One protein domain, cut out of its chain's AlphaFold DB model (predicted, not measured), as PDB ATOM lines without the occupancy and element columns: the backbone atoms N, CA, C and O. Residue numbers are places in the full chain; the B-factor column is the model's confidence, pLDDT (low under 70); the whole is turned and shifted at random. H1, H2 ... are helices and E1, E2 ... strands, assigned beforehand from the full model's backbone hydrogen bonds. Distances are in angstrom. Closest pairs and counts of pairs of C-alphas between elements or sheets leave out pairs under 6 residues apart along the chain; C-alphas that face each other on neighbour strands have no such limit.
ATOM      1  N   LEU A 175       4.833   1.461 -36.292       80.56
ATOM      2  CA  LEU A 175       3.949   1.001 -35.221       80.56
ATOM      3  C   LEU A 175       4.739   0.283 -34.120       80.56
ATOM      4  O   LEU A 175       4.618   0.648 -32.958       80.56
ATOM      5  N   THR A 176       5.608  -0.667 -34.479       82.31
ATOM      6  CA  THR A 176       6.459  -1.393 -33.518       82.31
ATOM      7  C   THR A 176       7.335  -0.433 -32.713       82.31
ATOM      8  O   THR A 176       7.310  -0.472 -31.487       82.31
ATOM      9  N   ARG A 177       8.022   0.510 -33.377       83.69
ATOM     10  CA  ARG A 177       8.818   1.560 -32.716       83.69
ATOM     11  C   ARG A 177       7.979   2.415 -31.768       83.69
ATOM     12  O   ARG A 177       8.444   2.763 -30.685       83.69
ATOM     13  N   SER A 178       6.754   2.745 -32.171       85.56
ATOM     14  CA  SER A 178       5.827   3.547 -31.369       85.56
ATOM     15  C   SER A 178       5.383   2.806 -30.113       85.56
ATOM     16  O   SER A 178       5.522   3.338 -29.016       85.56
ATOM     17  N   LEU A 179       4.923   1.560 -30.261       87.69
ATOM     18  CA  LEU A 179       4.486   0.723 -29.145       87.69
ATOM     19  C   LEU A 179       5.645   0.409 -28.189       87.69
ATOM     20  O   LEU A 179       5.459   0.419 -26.978       87.69
ATOM     21  N   ASP A 180       6.853   0.173 -28.706       88.50
ATOM     22  CA  ASP A 180       8.043  -0.051 -27.877       88.50
ATOM     23  C   ASP A 180       8.481   1.212 -27.135       88.50
ATOM     24  O   ASP A 180       8.925   1.142 -25.990       88.50
ATOM     25  N   CYS A 181       8.349   2.387 -27.753       91.00
ATOM     26  CA  CYS A 181       8.588   3.644 -27.058       91.00
ATOM     27  C   CYS A 181       7.565   3.868 -25.936       91.00
ATOM     28  O   CYS A 181       7.950   4.124 -24.797       91.00
ATOM     29  N   GLN A 182       6.275   3.704 -26.234       91.62
ATOM     30  CA  GLN A 182       5.194   3.850 -25.258       91.62
ATOM     31  C   GLN A 182       5.341   2.874 -24.089       91.62
ATOM     32  O   GLN A 182       5.170   3.279 -22.944       91.62
ATOM     33  N   ALA A 183       5.711   1.618 -24.357       91.25
ATOM     34  CA  ALA A 183       5.956   0.621 -23.319       91.25
ATOM     35  C   ALA A 183       7.075   1.050 -22.363       91.25
ATOM     36  O   ALA A 183       6.910   0.962 -21.151       91.25
ATOM     37  N   ARG A 184       8.198   1.550 -22.894       92.25
ATOM     38  CA  ARG A 184       9.315   1.995 -22.052       92.25
ATOM     39  C   ARG A 184       9.008   3.287 -21.301       92.25
ATOM     40  O   ARG A 184       9.454   3.446 -20.172       92.25
ATOM     41  N   ALA A 185       8.253   4.204 -21.904       93.38
ATOM     42  CA  ALA A 185       7.792   5.414 -21.222       93.38
ATOM     43  C   ALA A 185       6.855   5.071 -20.057       93.38
ATOM     44  O   ALA A 185       7.007   5.617 -18.967       93.38
ATOM     45  N   LEU A 186       5.952   4.113 -20.271       94.00
ATOM     46  CA  LEU A 186       5.075   3.589 -19.232       94.00
ATOM     47  C   LEU A 186       5.861   2.874 -18.121       94.00
ATOM     48  O   LEU A 186       5.538   3.046 -16.951       94.00
ATOM     49  N   ASP A 187       6.896   2.104 -18.465       92.88
ATOM     50  CA  ASP A 187       7.752   1.426 -17.483       92.88
ATOM     51  C   ASP A 187       8.567   2.414 -16.634       92.88
ATOM     52  O   ASP A 187       8.633   2.278 -15.414       92.88
ATOM     53  N   ALA A 188       9.098   3.477 -17.249       92.69
ATOM     54  CA  ALA A 188       9.750   4.562 -16.519       92.69
ATOM     55  C   ALA A 188       8.779   5.238 -15.533       92.69
ATOM     56  O   ALA A 188       9.099   5.403 -14.359       92.69
ATOM     57  N   ALA A 189       7.561   5.557 -15.982       92.50
ATOM     58  CA  ALA A 189       6.539   6.141 -15.118       92.50
ATOM     59  C   ALA A 189       6.091   5.199 -13.997       92.50
ATOM     60  O   ALA A 189       5.873   5.648 -12.874       92.50
ATOM     61  N   ARG A 190       6.000   3.891 -14.272       92.62
ATOM     62  CA  ARG A 190       5.749   2.857 -13.259       92.62
ATOM     63  C   ARG A 190       6.812   2.887 -12.159       92.62
ATOM     64  O   ARG A 190       6.459   2.766 -10.991       92.62
ATOM     65  N   GLY A 191       8.085   3.048 -12.523       90.44
ATOM     66  CA  GLY A 191       9.194   3.135 -11.569       90.44
ATOM     67  C   GLY A 191       9.151   4.379 -10.674       90.44
ATOM     68  O   GLY A 191       9.579   4.316  -9.522       90.44
ATOM     69  N   ASP A 192       8.602   5.484 -11.181       90.56
ATOM     70  CA  ASP A 192       8.498   6.753 -10.453       90.56
ATOM     71  C   ASP A 192       7.201   6.884  -9.624       90.56
ATOM     72  O   ASP A 192       7.142   7.682  -8.683       90.56
ATOM     73  N   ALA A 193       6.157   6.123  -9.967       89.12
ATOM     74  CA  ALA A 193       4.839   6.192  -9.341       89.12
ATOM     75  C   ALA A 193       4.739   5.382  -8.039       89.12
ATOM     76  O   ALA A 193       5.213   4.252  -7.933       89.12
ATOM     77  N   ASN A 194       3.971   5.889  -7.071       86.69
ATOM     78  CA  ASN A 194       3.616   5.150  -5.851       86.69
ATOM     79  C   ASN A 194       2.269   4.417  -5.989       86.69
ATOM     80  O   ASN A 194       1.479   4.370  -5.046       86.69
ATOM     81  N   GLY A 195       1.972   3.848  -7.161       89.06
ATOM     82  CA  GLY A 195       0.621   3.375  -7.453       89.06
ATOM     83  C   GLY A 195       0.423   2.810  -8.855       89.06
ATOM     84  O   GLY A 195       1.390   2.464  -9.525       89.06
ATOM     85  N   LEU A 196      -0.841   2.710  -9.275       90.94
ATOM     86  CA  LEU A 196      -1.197   2.355 -10.649       90.94
ATOM     87  C   LEU A 196      -0.932   3.519 -11.595       90.94
ATOM     88  O   LEU A 196      -1.207   4.671 -11.257       90.94
ATOM     89  N   VAL A 197      -0.486   3.193 -12.803       93.25
ATOM     90  CA  VAL A 197      -0.330   4.155 -13.897       93.25
ATOM     91  C   VAL A 197      -1.213   3.727 -15.063       93.25
ATOM     92  O   VAL A 197      -1.193   2.564 -15.469       93.25
ATOM     93  N   PHE A 198      -1.996   4.655 -15.611       94.81
ATOM     94  CA  PHE A 198      -2.767   4.399 -16.823       94.81
ATOM     95  C   PHE A 198      -2.671   5.571 -17.783       94.81
ATOM     96  O   PHE A 198      -3.240   6.631 -17.534       94.81
ATOM     97  N   TRP A 199      -1.974   5.368 -18.897       94.44
ATOM     98  CA  TRP A 199      -1.811   6.397 -19.920       94.44
ATOM     99  C   TRP A 199      -2.625   6.082 -21.172       94.44
ATOM    100  O   TRP A 199      -2.586   4.962 -21.678       94.44
ATOM    101  N   SER A 200      -3.331   7.066 -21.723       92.19
ATOM    102  CA  SER A 200      -3.901   6.955 -23.069       92.19
ATOM    103  C   SER A 200      -3.111   7.775 -24.079       92.19
ATOM    104  O   SER A 200      -2.685   8.893 -23.789       92.19
ATOM    105  N   PHE A 201      -2.986   7.239 -25.286       88.88
ATOM    106  CA  PHE A 201      -2.359   7.880 -26.429       88.88
ATOM    107  C   PHE A 201      -3.371   7.953 -27.572       88.88
ATOM    108  O   PHE A 201      -3.702   6.943 -28.197       88.88
ATOM    109  N   ASP A 202      -3.853   9.161 -27.850       75.38
ATOM    110  CA  ASP A 202      -4.940   9.379 -28.815       75.38
ATOM    111  C   ASP A 202      -4.472   9.307 -30.276       75.38
ATOM    112  O   ASP A 202      -5.280   9.254 -31.202       75.38
ATOM    113  N   ARG A 203      -3.156   9.334 -30.505       71.94
ATOM    114  CA  ARG A 203      -2.554   9.251 -31.836       71.94
ATOM    115  C   ARG A 203      -1.211   8.548 -31.788       71.94
ATOM    116  O   ARG A 203      -0.491   8.622 -30.788       71.94
ATOM    117  N   LEU A 204      -0.832   7.937 -32.908       69.94
ATOM    118  CA  LEU A 204       0.529   7.446 -33.074       69.94
ATOM    119  C   LEU A 204       1.528   8.612 -32.962       69.94
ATOM    120  O   LEU A 204       1.284   9.685 -33.525       69.94
ATOM    121  N   PRO A 205       2.647   8.419 -32.244       71.62
ATOM    122  CA  PRO A 205       3.648   9.452 -32.061       71.62
ATOM    123  C   PRO A 205       4.261   9.899 -33.389       71.62
ATOM    124  O   PRO A 205       4.306   9.184 -34.403       71.62
ATOM    125  N   GLU A 206       4.761  11.124 -33.364       72.69
ATOM    126  CA  GLU A 206       5.572  11.654 -34.441       72.69
ATOM    127  C   GLU A 206       6.962  11.022 -34.368       72.69
ATOM    128  O   GLU A 206       7.524  10.806 -33.290       72.69
ATOM    129  N   THR A 207       7.512  10.716 -35.539       69.44
ATOM    130  CA  THR A 207       8.881  10.225 -35.696       69.44
ATOM    131  C   THR A 207       9.690  11.274 -36.453       69.44
ATOM    132  O   THR A 207       9.845  11.158 -37.673       69.44
ATOM    133  N   PRO A 208      10.128  12.360 -35.787       61.41
ATOM    134  CA  PRO A 208      11.027  13.335 -36.390       61.41
ATOM    135  C   PRO A 208      12.413  12.689 -36.561       61.41
ATOM    136  O   PRO A 208      13.285  12.804 -35.702       61.41
ATOM    137  N   GLY A 209      12.591  11.957 -37.663       62.81
ATOM    138  CA  GLY A 209      13.773  11.141 -37.949       62.81
ATOM    139  C   GLY A 209      13.578   9.650 -37.651       62.81
ATOM    140  O   GLY A 209      12.495   9.205 -37.274       62.81
ATOM    141  N   ASP A 210      14.642   8.864 -37.832       65.50
ATOM    142  CA  ASP A 210      14.573   7.398 -37.732       65.50
ATOM    143  C   ASP A 210      14.712   6.845 -36.305       65.50
ATOM    144  O   ASP A 210      14.296   5.715 -36.038       65.50
ATOM    145  N   THR A 211      15.273   7.617 -35.373       74.81
ATOM    146  CA  THR A 211      15.644   7.134 -34.027       74.81
ATOM    147  C   THR A 211      14.828   7.741 -32.894       74.81
ATOM    148  O   THR A 211      14.882   7.242 -31.770       74.81
ATOM    149  N   VAL A 212      14.072   8.801 -33.187       84.62
ATOM    150  CA  VAL A 212      13.324   9.570 -32.199       84.62
ATOM    151  C   VAL A 212      11.838   9.298 -32.358       84.62
ATOM    152  O   VAL A 212      11.277   9.468 -33.438       84.62
ATOM    153  N   VAL A 213      11.196   8.923 -31.257       87.00
ATOM    154  CA  VAL A 213       9.744   8.760 -31.167       87.00
ATOM    155  C   VAL A 213       9.239   9.675 -30.063       87.00
ATOM    156  O   VAL A 213       9.722   9.588 -28.938       87.00
ATOM    157  N   SER A 214       8.280  10.549 -30.354       89.56
ATOM    158  CA  SER A 214       7.681  11.414 -29.331       89.56
ATOM    159  C   SER A 214       6.203  11.652 -29.578       89.56
ATOM    160  O   SER A 214       5.768  11.772 -30.723       89.56
ATOM    161  N   GLY A 215       5.429  11.773 -28.507       89.44
ATOM    162  CA  GLY A 215       4.008  12.053 -28.629       89.44
ATOM    163  C   GLY A 215       3.376  12.568 -27.342       89.44
ATOM    164  O   GLY A 215       3.986  12.489 -26.273       89.44
ATOM    165  N   PRO A 216       2.150  13.100 -27.453       91.94
ATOM    166  CA  PRO A 216       1.336  13.429 -26.298       91.94
ATOM    167  C   PRO A 216       0.741  12.156 -25.682       91.94
ATOM    168  O   PRO A 216       0.494  11.170 -26.382       91.94
ATOM    169  N   GLY A 217       0.482  12.204 -24.383       92.19
ATOM    170  CA  GLY A 217      -0.279  11.215 -23.632       92.19
ATOM    171  C   GLY A 217      -1.115  11.885 -22.545       92.19
ATOM    172  O   GLY A 217      -0.940  13.067 -22.244       92.19
ATOM    173  N   VAL A 218      -2.033  11.121 -21.967       92.31
ATOM    174  CA  VAL A 218      -2.915  11.571 -20.886       92.31
ATOM    175  C   VAL A 218      -2.888  10.537 -19.775       92.31
ATOM    176  O   VAL A 218      -3.170   9.366 -20.028       92.31
ATOM    177  N   ASP A 219      -2.574  10.961 -18.555       93.25
ATOM    178  CA  ASP A 219      -2.678  10.124 -17.368       93.25
ATOM    179  C   ASP A 219      -4.116  10.110 -16.851       93.25
ATOM    180  O   ASP A 219      -4.626  11.080 -16.295       93.25
ATOM    181  N   ARG A 220      -4.773   8.972 -17.044       93.19
ATOM    182  CA  ARG A 220      -6.184   8.760 -16.726       93.19
ATOM    183  C   ARG A 220      -6.443   8.534 -15.241       93.19
ATOM    184  O   ARG A 220      -7.598   8.578 -14.826       93.19
ATOM    185  N   PHE A 221      -5.410   8.262 -14.444       90.44
ATOM    186  CA  PHE A 221      -5.549   8.153 -12.992       90.44
ATOM    187  C   PHE A 221      -5.256   9.470 -12.271       90.44
ATOM    188  O   PHE A 221      -5.757   9.669 -11.167       90.44
ATOM    189  N   ASP A 222      -4.513  10.379 -12.898       85.44
ATOM    190  CA  ASP A 222      -4.184  11.697 -12.352       85.44
ATOM    191  C   ASP A 222      -5.029  12.803 -13.006       85.44
ATOM    192  O   ASP A 222      -4.504  13.703 -13.640       85.44
ATOM    193  N   ASN A 223      -6.362  12.725 -12.899       86.19
ATOM    194  CA  ASN A 223      -7.299  13.742 -13.418       86.19
ATOM    195  C   ASN A 223      -7.110  14.117 -14.905       86.19
ATOM    196  O   ASN A 223      -7.202  15.292 -15.260       86.19
ATOM    197  N   ASP A 224      -6.842  13.135 -15.772       90.69
ATOM    198  CA  ASP A 224      -6.571  13.356 -17.201       90.69
ATOM    199  C   ASP A 224      -5.405  14.335 -17.448       90.69
ATOM    200  O   ASP A 224      -5.402  15.131 -18.391       90.69
ATOM    201  N   ARG A 225      -4.385  14.296 -16.589       91.38
ATOM    202  CA  ARG A 225      -3.232  15.187 -16.685       91.38
ATOM    203  C   ARG A 225      -2.393  14.862 -17.916       91.38
ATOM    204  O   ARG A 225      -1.995  13.721 -18.156       91.38
ATOM    205  N   HIS A 226      -2.115  15.897 -18.695       92.69
ATOM    206  CA  HIS A 226      -1.399  15.791 -19.957       92.69
ATOM    207  C   HIS A 226       0.111  15.661 -19.748       92.69
ATOM    208  O   HIS A 226       0.704  16.288 -18.864       92.69
ATOM    209  N   LEU A 227       0.729  14.841 -20.595       93.56
ATOM    210  CA  LEU A 227       2.168  14.631 -20.624       93.56
ATOM    211  C   LEU A 227       2.680  14.496 -22.053       93.56
ATOM    212  O   LEU A 227       1.953  14.140 -22.980       93.56
ATOM    213  N   THR A 228       3.975  14.719 -22.215       92.75
ATOM    214  CA  THR A 228       4.713  14.382 -23.429       92.75
ATOM    215  C   THR A 228       5.762  13.338 -23.093       92.75
ATOM    216  O   THR A 228       6.465  13.467 -22.092       92.75
ATOM    217  N   TYR A 229       5.902  12.322 -23.940       93.19
ATOM    218  CA  TYR A 229       6.982  11.340 -23.851       93.19
ATOM    219  C   TYR A 229       7.894  11.429 -25.072       93.19
ATOM    220  O   TYR A 229       7.477  11.821 -26.167       93.19
ATOM    221  N   ARG A 230       9.154  11.048 -24.880       93.50
ATOM    222  CA  ARG A 230      10.178  10.992 -25.916       93.50
ATOM    223  C   ARG A 230      11.081   9.788 -25.678       93.50
ATOM    224  O   ARG A 230      11.618   9.613 -24.590       93.50
ATOM    225  N   CYS A 231      11.307   9.013 -26.728       93.00
ATOM    226  CA  CYS A 231      12.327   7.980 -26.776       93.00
ATOM    227  C   CYS A 231      13.380   8.345 -27.816       93.00
ATOM    228  O   CYS A 231      13.041   8.652 -28.959       93.00
ATOM    229  N   ASP A 232      14.643   8.283 -27.414       91.44
ATOM    230  CA  ASP A 232      15.808   8.540 -28.257       91.44
ATOM    231  C   ASP A 232      16.801   7.387 -28.075       91.44
ATOM    232  O   ASP A 232      17.481   7.273 -27.050       91.44
ATOM    233  N   GLY A 233      16.792   6.439 -29.015       86.44
ATOM    234  CA  GLY A 233      17.487   5.166 -28.828       86.44
ATOM    235  C   GLY A 233      16.962   4.425 -27.591       86.44
ATOM    236  O   GLY A 233      15.774   4.095 -27.527       86.44
ATOM    237  N   SER A 234      17.835   4.156 -26.614       85.31
ATOM    238  CA  SER A 234      17.489   3.539 -25.322       85.31
ATOM    239  C   SER A 234      16.981   4.535 -24.277       85.31
ATOM    240  O   SER A 234      16.299   4.115 -23.343       85.31
ATOM    241  N   ALA A 235      17.280   5.828 -24.430       90.00
ATOM    242  CA  ALA A 235      16.880   6.856 -23.482       90.00
ATOM    243  C   ALA A 235      15.384   7.150 -23.611       90.00
ATOM    244  O   ALA A 235      14.845   7.243 -24.716       90.00
ATOM    245  N   VAL A 236      14.723   7.302 -22.468       94.06
ATOM    246  CA  VAL A 236      13.288   7.559 -22.374       94.06
ATOM    247  C   VAL A 236      13.072   8.681 -21.380       94.06
ATOM    248  O   VAL A 236      13.593   8.642 -20.268       94.06
ATOM    249  N   THR A 237      12.312   9.685 -21.793       93.31
ATOM    250  CA  THR A 237      11.874  10.775 -20.930       93.31
ATOM    251  C   THR A 237      10.381  10.984 -21.088       93.31
ATOM    252  O   THR A 237       9.809  10.777 -22.160       93.31
ATOM    253  N   TYR A 238       9.742  11.407 -20.008       94.00
ATOM    254  CA  TYR A 238       8.370  11.876 -20.026       94.00
ATOM    255  C   TYR A 238       8.249  13.073 -19.085       94.00
ATOM    256  O   TYR A 238       8.991  13.187 -18.108       94.00
ATOM    257  N   VAL A 239       7.369  14.009 -19.424       93.06
ATOM    258  CA  VAL A 239       7.183  15.259 -18.684       93.06
ATOM    259  C   VAL A 239       5.705  15.608 -18.700       93.06
ATOM    260  O   VAL A 239       5.109  15.678 -19.772       93.06
ATOM    261  N   TYR A 240       5.132  15.848 -17.525       92.69
ATOM    262  CA  TYR A 240       3.805  16.449 -17.412       92.69
ATOM    263  C   TYR A 240       3.869  17.954 -17.649       92.69
ATOM    264  O   TYR A 240       4.831  18.613 -17.238       92.69
ATOM    265  N   ASP A 241       2.817  18.507 -18.244       90.62
ATOM    266  CA  ASP A 241       2.769  19.914 -18.658       90.62
ATOM    267  C   ASP A 241       2.925  20.902 -17.482       90.62
ATOM    268  O   ASP A 241       3.500  21.982 -17.627       90.62
ATOM    269  N   ASP A 242       2.490  20.510 -16.287       88.06
ATOM    270  CA  ASP A 242       2.581  21.276 -15.035       88.06
ATOM    271  C   ASP A 242       3.856  20.985 -14.206       88.06
ATOM    272  O   ASP A 242       4.037  21.552 -13.127       88.06
ATOM    273  N   ARG A 243       4.759  20.123 -14.700       77.44
ATOM    274  CA  ARG A 243       6.041  19.723 -14.074       77.44
ATOM    275  C   ARG A 243       5.953  19.039 -12.699       77.44
ATOM    276  O   ARG A 243       6.977  18.893 -12.028       77.44
ATOM    277  N   GLY A 244       4.775  18.600 -12.261       79.50
ATOM    278  CA  GLY A 244       4.637  17.771 -11.057       79.50
ATOM    279  C   GLY A 244       5.177  16.341 -11.249       79.50
ATOM    280  O   GLY A 244       5.356  15.871 -12.374       79.50
ATOM    281  N   ARG A 245       5.403  15.614 -10.149       78.38
ATOM    282  CA  ARG A 245       5.779  14.183 -10.188       78.38
ATOM    283  C   ARG A 245       4.574  13.294 -10.520       78.38
ATOM    284  O   ARG A 245       3.437  13.737 -10.365       78.38
ATOM    285  N   VAL A 246       4.818  12.049 -10.934       79.00
ATOM    286  CA  VAL A 246       3.764  11.023 -11.021       79.00
ATOM    287  C   VAL A 246       3.321  10.677  -9.597       79.00
ATOM    288  O   VAL A 246       4.147  10.279  -8.777       79.00
ATOM    289  N   ALA A 247       2.036  10.828  -9.279       79.50
ATOM    290  CA  ALA A 247       1.506  10.400  -7.980       79.50
ATOM    291  C   ALA A 247       1.230   8.884  -7.954       79.50
ATOM    292  O   ALA A 247       1.586   8.197  -6.993       79.50
ATOM    293  N   GLY A 248       0.658   8.361  -9.045       82.19
ATOM    294  CA  GLY A 248       0.091   7.015  -9.119       82.19
ATOM    295  C   GLY A 248      -1.262   6.913  -8.401       82.19
ATOM    296  O   GLY A 248      -1.548   7.656  -7.464       82.19
ATOM    297  N   ALA A 249      -2.107   5.983  -8.844       88.12
ATOM    298  CA  ALA A 249      -3.402   5.685  -8.223       88.12
ATOM    299  C   ALA A 249      -3.300   4.604  -7.130       88.12
ATOM    300  O   ALA A 249      -2.362   3.806  -7.117       88.12
ATOM    301  N   ASP A 250      -4.297   4.507  -6.240       88.00
ATOM    302  CA  ASP A 250      -4.403   3.368  -5.312       88.00
ATOM    303  C   ASP A 250      -4.421   2.045  -6.108       88.00
ATOM    304  O   ASP A 250      -5.199   1.877  -7.046       88.00
ATOM    305  N   ARG A 251      -3.577   1.085  -5.706       87.69
ATOM    306  CA  ARG A 251      -3.451  -0.254  -6.313       87.69
ATOM    307  C   ARG A 251      -4.725  -1.095  -6.266       87.69
ATOM    308  O   ARG A 251      -4.791  -2.124  -6.930       87.69
ATOM    309  N   ARG A 252      -5.714  -0.687  -5.472       86.50
ATOM    310  CA  ARG A 252      -7.037  -1.314  -5.401       86.50
ATOM    311  C   ARG A 252      -8.005  -0.811  -6.470       86.50
ATOM    312  O   ARG A 252      -9.070  -1.404  -6.617       86.50
ATOM    313  N   LEU A 253      -7.685   0.282  -7.164       87.75
ATOM    314  CA  LEU A 253      -8.536   0.801  -8.230       87.75
ATOM    315  C   LEU A 253      -8.482  -0.112  -9.454       87.75
ATOM    316  O   LEU A 253      -7.464  -0.724  -9.766       87.75
ATOM    317  N   GLU A 254      -9.600  -0.183 -10.166       89.38
ATOM    318  CA  GLU A 254      -9.644  -0.828 -11.470       89.38
ATOM    319  C   GLU A 254      -9.243   0.153 -12.571       89.38
ATOM    320  O   GLU A 254      -9.484   1.359 -12.478       89.38
ATOM    321  N   PHE A 255      -8.702  -0.379 -13.667       90.38
ATOM    322  CA  PHE A 255      -8.502   0.412 -14.874       90.38
ATOM    323  C   PHE A 255      -9.853   0.899 -15.422       90.38
ATOM    324  O   PHE A 255     -10.747   0.077 -15.654       90.38
ATOM    325  N   PRO A 256     -10.013   2.208 -15.688       87.06
ATOM    326  CA  PRO A 256     -11.285   2.760 -16.146       87.06
ATOM    327  C   PRO A 256     -11.643   2.324 -17.577       87.06
ATOM    328  O   PRO A 256     -12.814   2.328 -17.953       87.06
ATOM    329  N   SER A 257     -10.659   1.898 -18.380       91.56
ATOM    330  CA  SER A 257     -10.882   1.418 -19.747       91.56
ATOM    331  C   SER A 257     -11.366  -0.036 -19.790       91.56
ATOM    332  O   SER A 257     -10.729  -0.952 -19.262       91.56
ATOM    333  N   GLY A 258     -12.476  -0.268 -20.502       88.62
ATOM    334  CA  GLY A 258     -12.985  -1.612 -20.790       88.62
ATOM    335  C   GLY A 258     -11.995  -2.470 -21.582       88.62
ATOM    336  O   GLY A 258     -11.836  -3.647 -21.268       88.62
ATOM    337  N   ALA A 259     -11.278  -1.877 -22.542       89.00
ATOM    338  CA  ALA A 259     -10.254  -2.568 -23.322       89.00
ATOM    339  C   ALA A 259      -9.088  -3.041 -22.437       89.00
ATOM    340  O   ALA A 259      -8.652  -4.189 -22.533       89.00
ATOM    341  N   VAL A 260      -8.639  -2.195 -21.502       92.12
ATOM    342  CA  VAL A 260      -7.570  -2.558 -20.559       92.12
ATOM    343  C   VAL A 260      -8.014  -3.690 -19.637       92.12
ATOM    344  O   VAL A 260      -7.291  -4.672 -19.484       92.12
ATOM    345  N   ARG A 261      -9.230  -3.618 -19.078       93.38
ATOM    346  CA  ARG A 261      -9.772  -4.705 -18.244       93.38
ATOM    347  C   ARG A 261      -9.919  -6.016 -19.013       93.38
ATOM    348  O   ARG A 261      -9.606  -7.071 -18.468       93.38
ATOM    349  N   ALA A 262     -10.335  -5.967 -20.277       90.94
ATOM    350  CA  ALA A 262     -10.401  -7.150 -21.131       90.94
ATOM    351  C   ALA A 262      -9.008  -7.759 -21.374       90.94
ATOM    352  O   ALA A 262      -8.842  -8.972 -21.244       90.94
ATOM    353  N   CYS A 263      -7.992  -6.929 -21.632       93.44
ATOM    354  CA  CYS A 263      -6.603  -7.375 -21.771       93.44
ATOM    355  C   CYS A 263      -6.068  -8.026 -20.479       93.44
ATOM    356  O   CYS A 263      -5.542  -9.138 -20.531       93.44
ATOM    357  N   VAL A 264      -6.292  -7.417 -19.305       92.75
ATOM    358  CA  VAL A 264      -5.983  -8.025 -17.987       92.75
ATOM    359  C   VAL A 264      -6.708  -9.368 -17.816       92.75
ATOM    360  O   VAL A 264      -6.152 -10.347 -17.315       92.75
ATOM    361  N   GLY A 265      -7.965  -9.435 -18.258       92.00
ATOM    362  CA  GLY A 265      -8.790 -10.641 -18.265       92.00
ATOM    363  C   GLY A 265      -8.224 -11.778 -19.115       92.00
ATOM    364  O   GLY A 265      -8.397 -12.945 -18.755       92.00
ATOM    365  N   ALA A 266      -7.521 -11.460 -20.204       91.06
ATOM    366  CA  ALA A 266      -6.952 -12.421 -21.146       91.06
ATOM    367  C   ALA A 266      -5.490 -12.793 -20.846       91.06
ATOM    368  O   ALA A 266      -5.057 -13.889 -21.195       91.06
ATOM    369  N   ALA A 267      -4.732 -11.923 -20.179       92.12
ATOM    370  CA  ALA A 267      -3.318 -12.147 -19.910       92.12
ATOM    371  C   ALA A 267      -3.091 -13.308 -18.919       92.12
ATOM    372  O   ALA A 267      -3.739 -13.408 -17.867       92.12
ATOM    373  N   ARG A 268      -2.175 -14.215 -19.269       93.25
ATOM    374  CA  ARG A 268      -1.826 -15.409 -18.488       93.25
ATOM    375  C   ARG A 268      -0.313 -15.545 -18.353       93.25
ATOM    376  O   ARG A 268       0.410 -15.269 -19.307       93.25
ATOM    377  N   ASP A 269       0.148 -15.983 -17.183       89.44
ATOM    378  CA  ASP A 269       1.545 -16.361 -16.965       89.44
ATOM    379  C   ASP A 269       1.867 -17.740 -17.575       89.44
ATOM    380  O   ASP A 269       0.989 -18.433 -18.092       89.44
ATOM    381  N   ASP A 270       3.127 -18.174 -17.471       86.31
ATOM    382  CA  ASP A 270       3.584 -19.479 -17.985       86.31
ATOM    383  C   ASP A 270       2.863 -20.684 -17.351       86.31
ATOM    384  O   ASP A 270       2.940 -21.801 -17.856       86.31
ATOM    385  N   ARG A 271       2.159 -20.476 -16.232       90.12
ATOM    386  CA  ARG A 271       1.371 -21.492 -15.526       90.12
ATOM    387  C   ARG A 271      -0.126 -21.373 -15.822       90.12
ATOM    388  O   ARG A 271      -0.923 -22.035 -15.161       90.12
ATOM    389  N   GLY A 272      -0.525 -20.522 -16.769       89.81
ATOM    390  CA  GLY A 272      -1.928 -20.282 -17.102       89.81
ATOM    391  C   GLY A 272      -2.697 -19.514 -16.023       89.81
ATOM    392  O   GLY A 272      -3.928 -19.532 -16.030       89.81
ATOM    393  N   ARG A 273      -2.016 -18.851 -15.082       91.38
ATOM    394  CA  ARG A 273      -2.654 -18.027 -14.047       91.38
ATOM    395  C   ARG A 273      -2.853 -16.614 -14.564       91.38
ATOM    396  O   ARG A 273      -2.027 -16.101 -15.313       91.38
ATOM    397  N   GLN A 274      -3.942 -15.980 -14.150       90.88
ATOM    398  CA  GLN A 274      -4.180 -14.579 -14.473       90.88
ATOM    399  C   GLN A 274      -3.103 -13.691 -13.842       90.88
ATOM    400  O   GLN A 274      -2.693 -13.912 -12.701       90.88
ATOM    401  N   VAL A 275      -2.656 -12.692 -14.598       92.31
ATOM    402  CA  VAL A 275      -1.700 -11.684 -14.134       92.31
ATOM    403  C   VAL A 275      -2.420 -10.404 -13.736       92.31
ATOM    404  O   VAL A 275      -3.476 -10.071 -14.268       92.31
ATOM    405  N   THR A 276      -1.830  -9.670 -12.801       91.94
ATOM    406  CA  THR A 276      -2.262  -8.323 -12.424       91.94
ATOM    407  C   THR A 276      -1.342  -7.304 -13.075       91.94
ATOM    408  O   THR A 276      -0.125  -7.495 -13.049       91.94
ATOM    409  N   PHE A 277      -1.897  -6.223 -13.614       93.25
ATOM    410  CA  PHE A 277      -1.098  -5.105 -14.113       93.25
ATOM    411  C   PHE A 277      -0.963  -4.026 -13.043       93.25
ATOM    412  O   PHE A 277      -1.935  -3.725 -12.355       93.25
ATOM    413  N   ASP A 278       0.229  -3.449 -12.914       92.75
ATOM    414  CA  ASP A 278       0.476  -2.246 -12.109       92.75
ATOM    415  C   ASP A 278       0.638  -0.984 -12.969       92.75
ATOM    416  O   ASP A 278       0.474   0.131 -12.481       92.75
ATOM    417  N   ALA A 279       0.852  -1.152 -14.272       93.62
ATOM    418  CA  ALA A 279       0.749  -0.080 -15.244       93.62
ATOM    419  C   ALA A 279       0.123  -0.585 -16.545       93.62
ATOM    420  O   ALA A 279       0.349  -1.723 -16.964       93.62
ATOM    421  N   ALA A 280      -0.656   0.272 -17.197       95.06
ATOM    422  CA  ALA A 280      -1.197  -0.008 -18.517       95.06
ATOM    423  C   ALA A 280      -1.191   1.235 -19.404       95.06
ATOM    424  O   ALA A 280      -1.193   2.369 -18.926       95.06
ATOM    425  N   SER A 281      -1.248   1.024 -20.710       93.56
ATOM    426  CA  SER A 281      -1.576   2.077 -21.650       93.56
ATOM    427  C   SER A 281      -2.557   1.624 -22.713       93.56
ATOM    428  O   SER A 281      -2.698   0.432 -22.984       93.56
ATOM    429  N   LEU A 282      -3.250   2.602 -23.290       91.44
ATOM    430  CA  LEU A 282      -4.154   2.429 -24.417       91.44
ATOM    431  C   LEU A 282      -3.669   3.306 -25.570       91.44
ATOM    432  O   LEU A 282      -3.598   4.523 -25.421       91.44
ATOM    433  N   SER A 283      -3.369   2.694 -26.706       89.00
ATOM    434  CA  SER A 283      -2.901   3.381 -27.907       89.00
ATOM    435  C   SER A 283      -3.898   3.181 -29.034       89.00
ATOM    436  O   SER A 283      -4.064   2.064 -29.527       89.00
ATOM    437  N   ALA A 284      -4.538   4.264 -29.463       75.56
ATOM    438  CA  ALA A 284      -5.375   4.245 -30.653       75.56
ATOM    439  C   ALA A 284      -4.501   4.350 -31.913       75.56
ATOM    440  O   ALA A 284      -3.566   5.158 -31.979       75.56
ATOM    441  N   THR A 285      -4.804   3.537 -32.924       68.19
ATOM    442  CA  THR A 285      -4.244   3.702 -34.273       68.19
ATOM    443  C   THR A 285      -5.255   4.365 -35.203       68.19
ATOM    444  O   THR A 285      -6.449   4.438 -34.918       68.19
ATOM    445  N   ASP A 286      -4.780   4.828 -36.354       58.34
ATOM    446  CA  ASP A 286      -5.603   5.361 -37.443       58.34
ATOM    447  C   ASP A 286      -6.552   4.319 -38.067       58.34
ATOM    448  O   ASP A 286      -7.501   4.683 -38.762       58.34
ATOM    449  N   THR A 287      -6.342   3.028 -37.788       55.00
ATOM    450  CA  THR A 287      -7.059   1.900 -38.412       55.00
ATOM    451  C   THR A 287      -8.221   1.332 -37.586       55.00
ATOM    452  O   THR A 287      -8.703   0.248 -37.892       55.00
ATOM    453  N   ARG A 288      -8.704   2.043 -36.555       63.91
ATOM    454  CA  ARG A 288      -9.682   1.560 -35.542       63.91
ATOM    455  C   ARG A 288      -9.190   0.418 -34.644       63.91
ATOM    456  O   ARG A 288      -9.870   0.106 -33.672       63.91
ATOM    457  N   THR A 289      -8.023  -0.163 -34.914       74.38
ATOM    458  CA  THR A 289      -7.368  -1.102 -34.001       74.38
ATOM    459  C   THR A 289      -6.795  -0.347 -32.806       74.38
ATOM    460  O   THR A 289      -6.029   0.612 -32.964       74.38
ATOM    461  N   GLU A 290      -7.151  -0.797 -31.609       85.56
ATOM    462  CA  GLU A 290      -6.587  -0.305 -30.356       85.56
ATOM    463  C   GLU A 290      -5.545  -1.302 -29.844       85.56
ATOM    464  O   GLU A 290      -5.715  -2.517 -29.945       85.56
ATOM    465  N   TYR A 291      -4.456  -0.795 -29.276       89.56
ATOM    466  CA  TYR A 291      -3.459  -1.621 -28.606       89.56
ATOM    467  C   TYR A 291      -3.444  -1.298 -27.122       89.56
ATOM    468  O   TYR A 291      -3.361  -0.134 -26.732       89.56
ATOM    469  N   VAL A 292      -3.482  -2.337 -26.293       92.38
ATOM    470  CA  VAL A 292      -3.244  -2.216 -24.857       92.38
ATOM    471  C   VAL A 292      -1.860  -2.750 -24.547       92.38
ATOM    472  O   VAL A 292      -1.537  -3.883 -24.900       92.38
ATOM    473  N   ILE A 293      -1.049  -1.954 -23.858       93.25
ATOM    474  CA  ILE A 293       0.222  -2.413 -23.295       93.25
ATOM    475  C   ILE A 293       0.023  -2.541 -21.791       93.25
ATOM    476  O   ILE A 293      -0.326  -1.565 -21.139       93.25
ATOM    477  N   GLY A 294       0.221  -3.732 -21.240       91.75
ATOM    478  CA  GLY A 294       0.149  -3.994 -19.804       91.75
ATOM    479  C   GLY A 294       1.497  -4.432 -19.253       91.75
ATOM    480  O   GLY A 294       2.136  -5.314 -19.829       91.75
ATOM    481  N   LEU A 295       1.922  -3.842 -18.140       91.31
ATOM    482  CA  LEU A 295       3.102  -4.270 -17.392       91.31
ATOM    483  C   LEU A 295       2.637  -5.095 -16.196       91.31
ATOM    484  O   LEU A 295       1.808  -4.642 -15.404       91.31
ATOM    485  N   ALA A 296       3.109  -6.338 -16.102       89.38
ATOM    486  CA  ALA A 296       2.699  -7.224 -15.025       89.38
ATOM    487  C   ALA A 296       3.421  -6.891 -13.718       89.38
ATOM    488  O   ALA A 296       4.644  -6.738 -13.673       89.38
ATOM    489  N   ALA A 297       2.646  -6.855 -12.637       87.00
ATOM    490  CA  ALA A 297       3.140  -6.512 -11.318       87.00
ATOM    491  C   ALA A 297       4.247  -7.468 -10.859       87.00
ATOM    492  O   ALA A 297       4.105  -8.691 -10.941       87.00
ATOM    493  N   ASN A 298       5.318  -6.899 -10.302       81.38
ATOM    494  CA  ASN A 298       6.484  -7.628  -9.787       81.38
ATOM    495  C   ASN A 298       7.221  -8.470 -10.844       81.38
ATOM    496  O   ASN A 298       7.871  -9.461 -10.506       81.38
ATOM    497  N   THR A 299       7.099  -8.104 -12.120       85.38
ATOM    498  CA  THR A 299       7.837  -8.731 -13.218       85.38
ATOM    499  C   THR A 299       8.246  -7.685 -14.252       85.38
ATOM    500  O   THR A 299       7.625  -6.623 -14.345       85.38
ATOM    501  N   ASP A 300       9.225  -8.038 -15.078       82.62
ATOM    502  CA  ASP A 300       9.590  -7.272 -16.278       82.62
ATOM    503  C   ASP A 300       8.761  -7.696 -17.502       82.62
ATOM    504  O   ASP A 300       8.964  -7.227 -18.614       82.62
ATOM    505  N   VAL A 301       7.779  -8.584 -17.304       88.12
ATOM    506  CA  VAL A 301       6.969  -9.117 -18.392       88.12
ATOM    507  C   VAL A 301       5.960  -8.075 -18.860       88.12
ATOM    508  O   VAL A 301       5.098  -7.609 -18.107       88.12
ATOM    509  N   ARG A 302       6.008  -7.811 -20.162       91.31
ATOM    510  CA  ARG A 302       5.068  -6.977 -20.902       91.31
ATOM    511  C   ARG A 302       4.030  -7.834 -21.619       91.31
ATOM    512  O   ARG A 302       4.339  -8.871 -22.203       91.31
ATOM    513  N   TYR A 303       2.802  -7.341 -21.659       92.44
ATOM    514  CA  TYR A 303       1.721  -7.873 -22.482       92.44
ATOM    515  C   TYR A 303       1.301  -6.813 -23.493       92.44
ATOM    516  O   TYR A 303       1.119  -5.651 -23.138       92.44
ATOM    517  N   VAL A 304       1.159  -7.204 -24.756       92.25
ATOM    518  CA  VAL A 304       0.597  -6.362 -25.816       92.25
ATOM    519  C   VAL A 304      -0.666  -7.042 -26.312       92.25
ATOM    520  O   VAL A 304      -0.595  -8.109 -26.920       92.25
ATOM    521  N   CYS A 305      -1.817  -6.447 -26.022       91.50
ATOM    522  CA  CYS A 305      -3.098  -6.915 -26.521       91.50
ATOM    523  C   CYS A 305      -3.514  -6.094 -27.739       91.50
ATOM    524  O   CYS A 305      -3.545  -4.867 -27.680       91.50
ATOM    525  N   GLU A 306      -3.861  -6.778 -28.821       88.38
ATOM    526  CA  GLU A 306      -4.562  -6.184 -29.956       88.38
ATOM    527  C   GLU A 306      -6.065  -6.254 -29.695       88.38
ATOM    528  O   GLU A 306      -6.583  -7.314 -29.322       88.38
ATOM    529  N   MET A 307      -6.752  -5.127 -29.859       88.44
ATOM    530  CA  MET A 307      -8.140  -4.948 -29.457       88.44
ATOM    531  C   MET A 307      -9.021  -4.546 -30.642       88.44
ATOM    532  O   MET A 307      -8.654  -3.708 -31.465       88.44
ATOM    533  N   ASP A 308     -10.225  -5.111 -30.658       84.81
ATOM    534  CA  ASP A 308     -11.357  -4.719 -31.497       84.81
ATOM    535  C   ASP A 308     -12.466  -4.220 -30.557       84.81
ATOM    536  O   ASP A 308     -13.235  -5.000 -29.978       84.81
ATOM    537  N   GLY A 309     -12.432  -2.916 -30.265       83.00
ATOM    538  CA  GLY A 309     -13.173  -2.319 -29.155       83.00
ATOM    539  C   GLY A 309     -12.775  -2.946 -27.815       83.00
ATOM    540  O   GLY A 309     -11.625  -2.894 -27.391       83.00
ATOM    541  N   THR A 310     -13.719  -3.589 -27.122       85.38
ATOM    542  CA  THR A 310     -13.443  -4.269 -25.842       85.38
ATOM    543  C   THR A 310     -13.059  -5.740 -25.997       85.38
ATOM    544  O   THR A 310     -12.889  -6.433 -24.994       85.38
ATOM    545  N   ARG A 311     -12.968  -6.259 -27.227       87.44
ATOM    546  CA  ARG A 311     -12.641  -7.664 -27.488       87.44
ATOM    547  C   ARG A 311     -11.146  -7.814 -27.742       87.44
ATOM    548  O   ARG A 311     -10.594  -7.147 -28.609       87.44
ATOM    549  N   VAL A 312     -10.509  -8.727 -27.016       89.31
ATOM    550  CA  VAL A 312      -9.107  -9.091 -27.248       89.31
ATOM    551  C   VAL A 312      -9.027  -9.976 -28.491       89.31
ATOM    552  O   VAL A 312      -9.630 -11.049 -28.525       89.31
ATOM    553  N   VAL A 313      -8.296  -9.520 -29.503       86.69
ATOM    554  CA  VAL A 313      -8.020 -10.266 -30.739       86.69
ATOM    555  C   VAL A 313      -6.782 -11.137 -30.556       86.69
ATOM    556  O   VAL A 313      -6.788 -12.316 -30.903       86.69
ATOM    557  N   ARG A 314      -5.727 -10.568 -29.967       85.75
ATOM    558  CA  ARG A 314      -4.435 -11.230 -29.772       85.75
ATOM    559  C   ARG A 314      -3.784 -10.750 -28.482       85.75
ATOM    560  O   ARG A 314      -3.940  -9.590 -28.119       85.75
ATOM    561  N   VAL A 315      -3.037 -11.631 -27.818       89.38
ATOM    562  CA  VAL A 315      -2.186 -11.289 -26.670       89.38
ATOM    563  C   VAL A 315      -0.775 -11.778 -26.948       89.38
ATOM    564  O   VAL A 315      -0.531 -12.980 -27.022       89.38
ATOM    565  N   ASP A 316       0.159 -10.844 -27.065       87.38
ATOM    566  CA  ASP A 316       1.582 -11.130 -27.162       87.38
ATOM    567  C   ASP A 316       2.245 -10.889 -25.804       87.38
ATOM    568  O   ASP A 316       2.236  -9.775 -25.278       87.38
ATOM    569  N   ARG A 317       2.877 -11.926 -25.255       88.81
ATOM    570  CA  ARG A 317       3.746 -11.808 -24.082       88.81
ATOM    571  C   ARG A 317       5.175 -11.510 -24.530       88.81
ATOM    572  O   ARG A 317       5.706 -12.198 -25.401       88.81
ATOM    573  N   ARG A 318       5.798 -10.499 -23.934       83.31
ATOM    574  CA  ARG A 318       7.168 -10.062 -24.220       83.31
ATOM    575  C   ARG A 318       7.973 -10.025 -22.914       83.31
ATOM    576  O   ARG A 318       7.400  -9.659 -21.884       83.31
ATOM    577  N   PRO A 319       9.240 -10.464 -22.937       76.56
ATOM    578  CA  PRO A 319      10.154 -10.226 -21.829       76.56
ATOM    579  C   PRO A 319      10.511  -8.741 -21.717       76.56
ATOM    580  O   PRO A 319      10.227  -7.982 -22.679       76.56
TER     581      PRO A 319
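AT A GLANCE: This is residues 175 to 319 of the 319 residues of a protein of Acidobacteria bacterium SCN 69-37 (UniProt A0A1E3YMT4). One twisted sheet of eight strands curls round the long helix H1, while the short helix H2 packs on the opposite face, over the half made by E5 to E8; helices on both faces make three layers. The sheet is two meanders, each strand the antiparallel neighbour of the one before, E1 to E4 and E5 to E8, joined by the parallel strands E1 and E5. The 145 printed residues hold two named helices and eight named strands, in the order H1 E1 E2 E3 E4 H2 E5 E6 E7 E8; the class is mixed, helices and strands. The mixed sheet runs E4 E3 E2 E1 E5 E6 E7 E8. The whole is compact, with a radius of gyration of the C-alphas of 14.1 A, and rounded, spanning 39 by 32 by 26 A.

HOW THE PARTS SIT: Begin at H1, residues 175 to 192, which is on the sheet. It touches E5, residues 277 to 284, closest at the C-alphas of Arg 190 and Ala 279, 6.1 A apart, and E4, residues 235 to 240, closest at Ala 185 and Val 236, 6.0 A between C-alphas. Next comes E1, residues 197 to 201, parallel to E5 at 8 degrees; look for N 201 and O 282, 2.8 A apart and within hydrogen-bond range. E2, residues 212 to 219, forms a hairpin with E1, with N 200 and O 218 at 2.9 A; it bends by 51 degrees at residue 216. E3, residues 225 to 232, is antiparallel to E2, with N 217 and O 227 at 2.8 A, and to the edge strand E4, with N 230 and O 237 at 2.8 A. H2, residues 258 to 266, is on the face opposite H1, and the two helices are apart. H2 touches E6, residues 290 to 296, closest at the C-alphas of Val 260 and Val 292, 6.1 A apart. E6 is antiparallel to E5, with N 281 and O 293 at 2.8 A, and to E7, residues 302 to 308, with N 294 and O 303 at 2.8 A. The other edge strand, E8, residues 311 to 318, forms a hairpin with E7, with N 304 and O 316 at 2.8 A. In H1 and H2 every O i to N i+4 pair is within hydrogen-bond range.

IN THESE COORDINATES: Find C-alpha 175 at (3.949, 1.001, -35.221); from there H1 runs 25.8 A to C-alpha 192. E1 covers 13.2 A, E2 21.8 A, E3 23.3 A and E4 17.3 A. H2 covers 12.4 A from C-alpha 258 at (-12.985, -1.612, -20.790). E5 covers 19.5 A, E6 19.2 A, E7 19.7 A and E8 20.2 A, ending at C-alpha 318, (7.168, -10.062, -24.220).

THE WHOLE: The C-alphas farthest apart, Asp 242 and Arg 271, are 42.8 A apart. The printed part has no cut; the link from E4 to H2, residues 241 to 257, is long. Look for pLDDT under 70 at residues 204, 207 to 210 and 285 to 288 of this model.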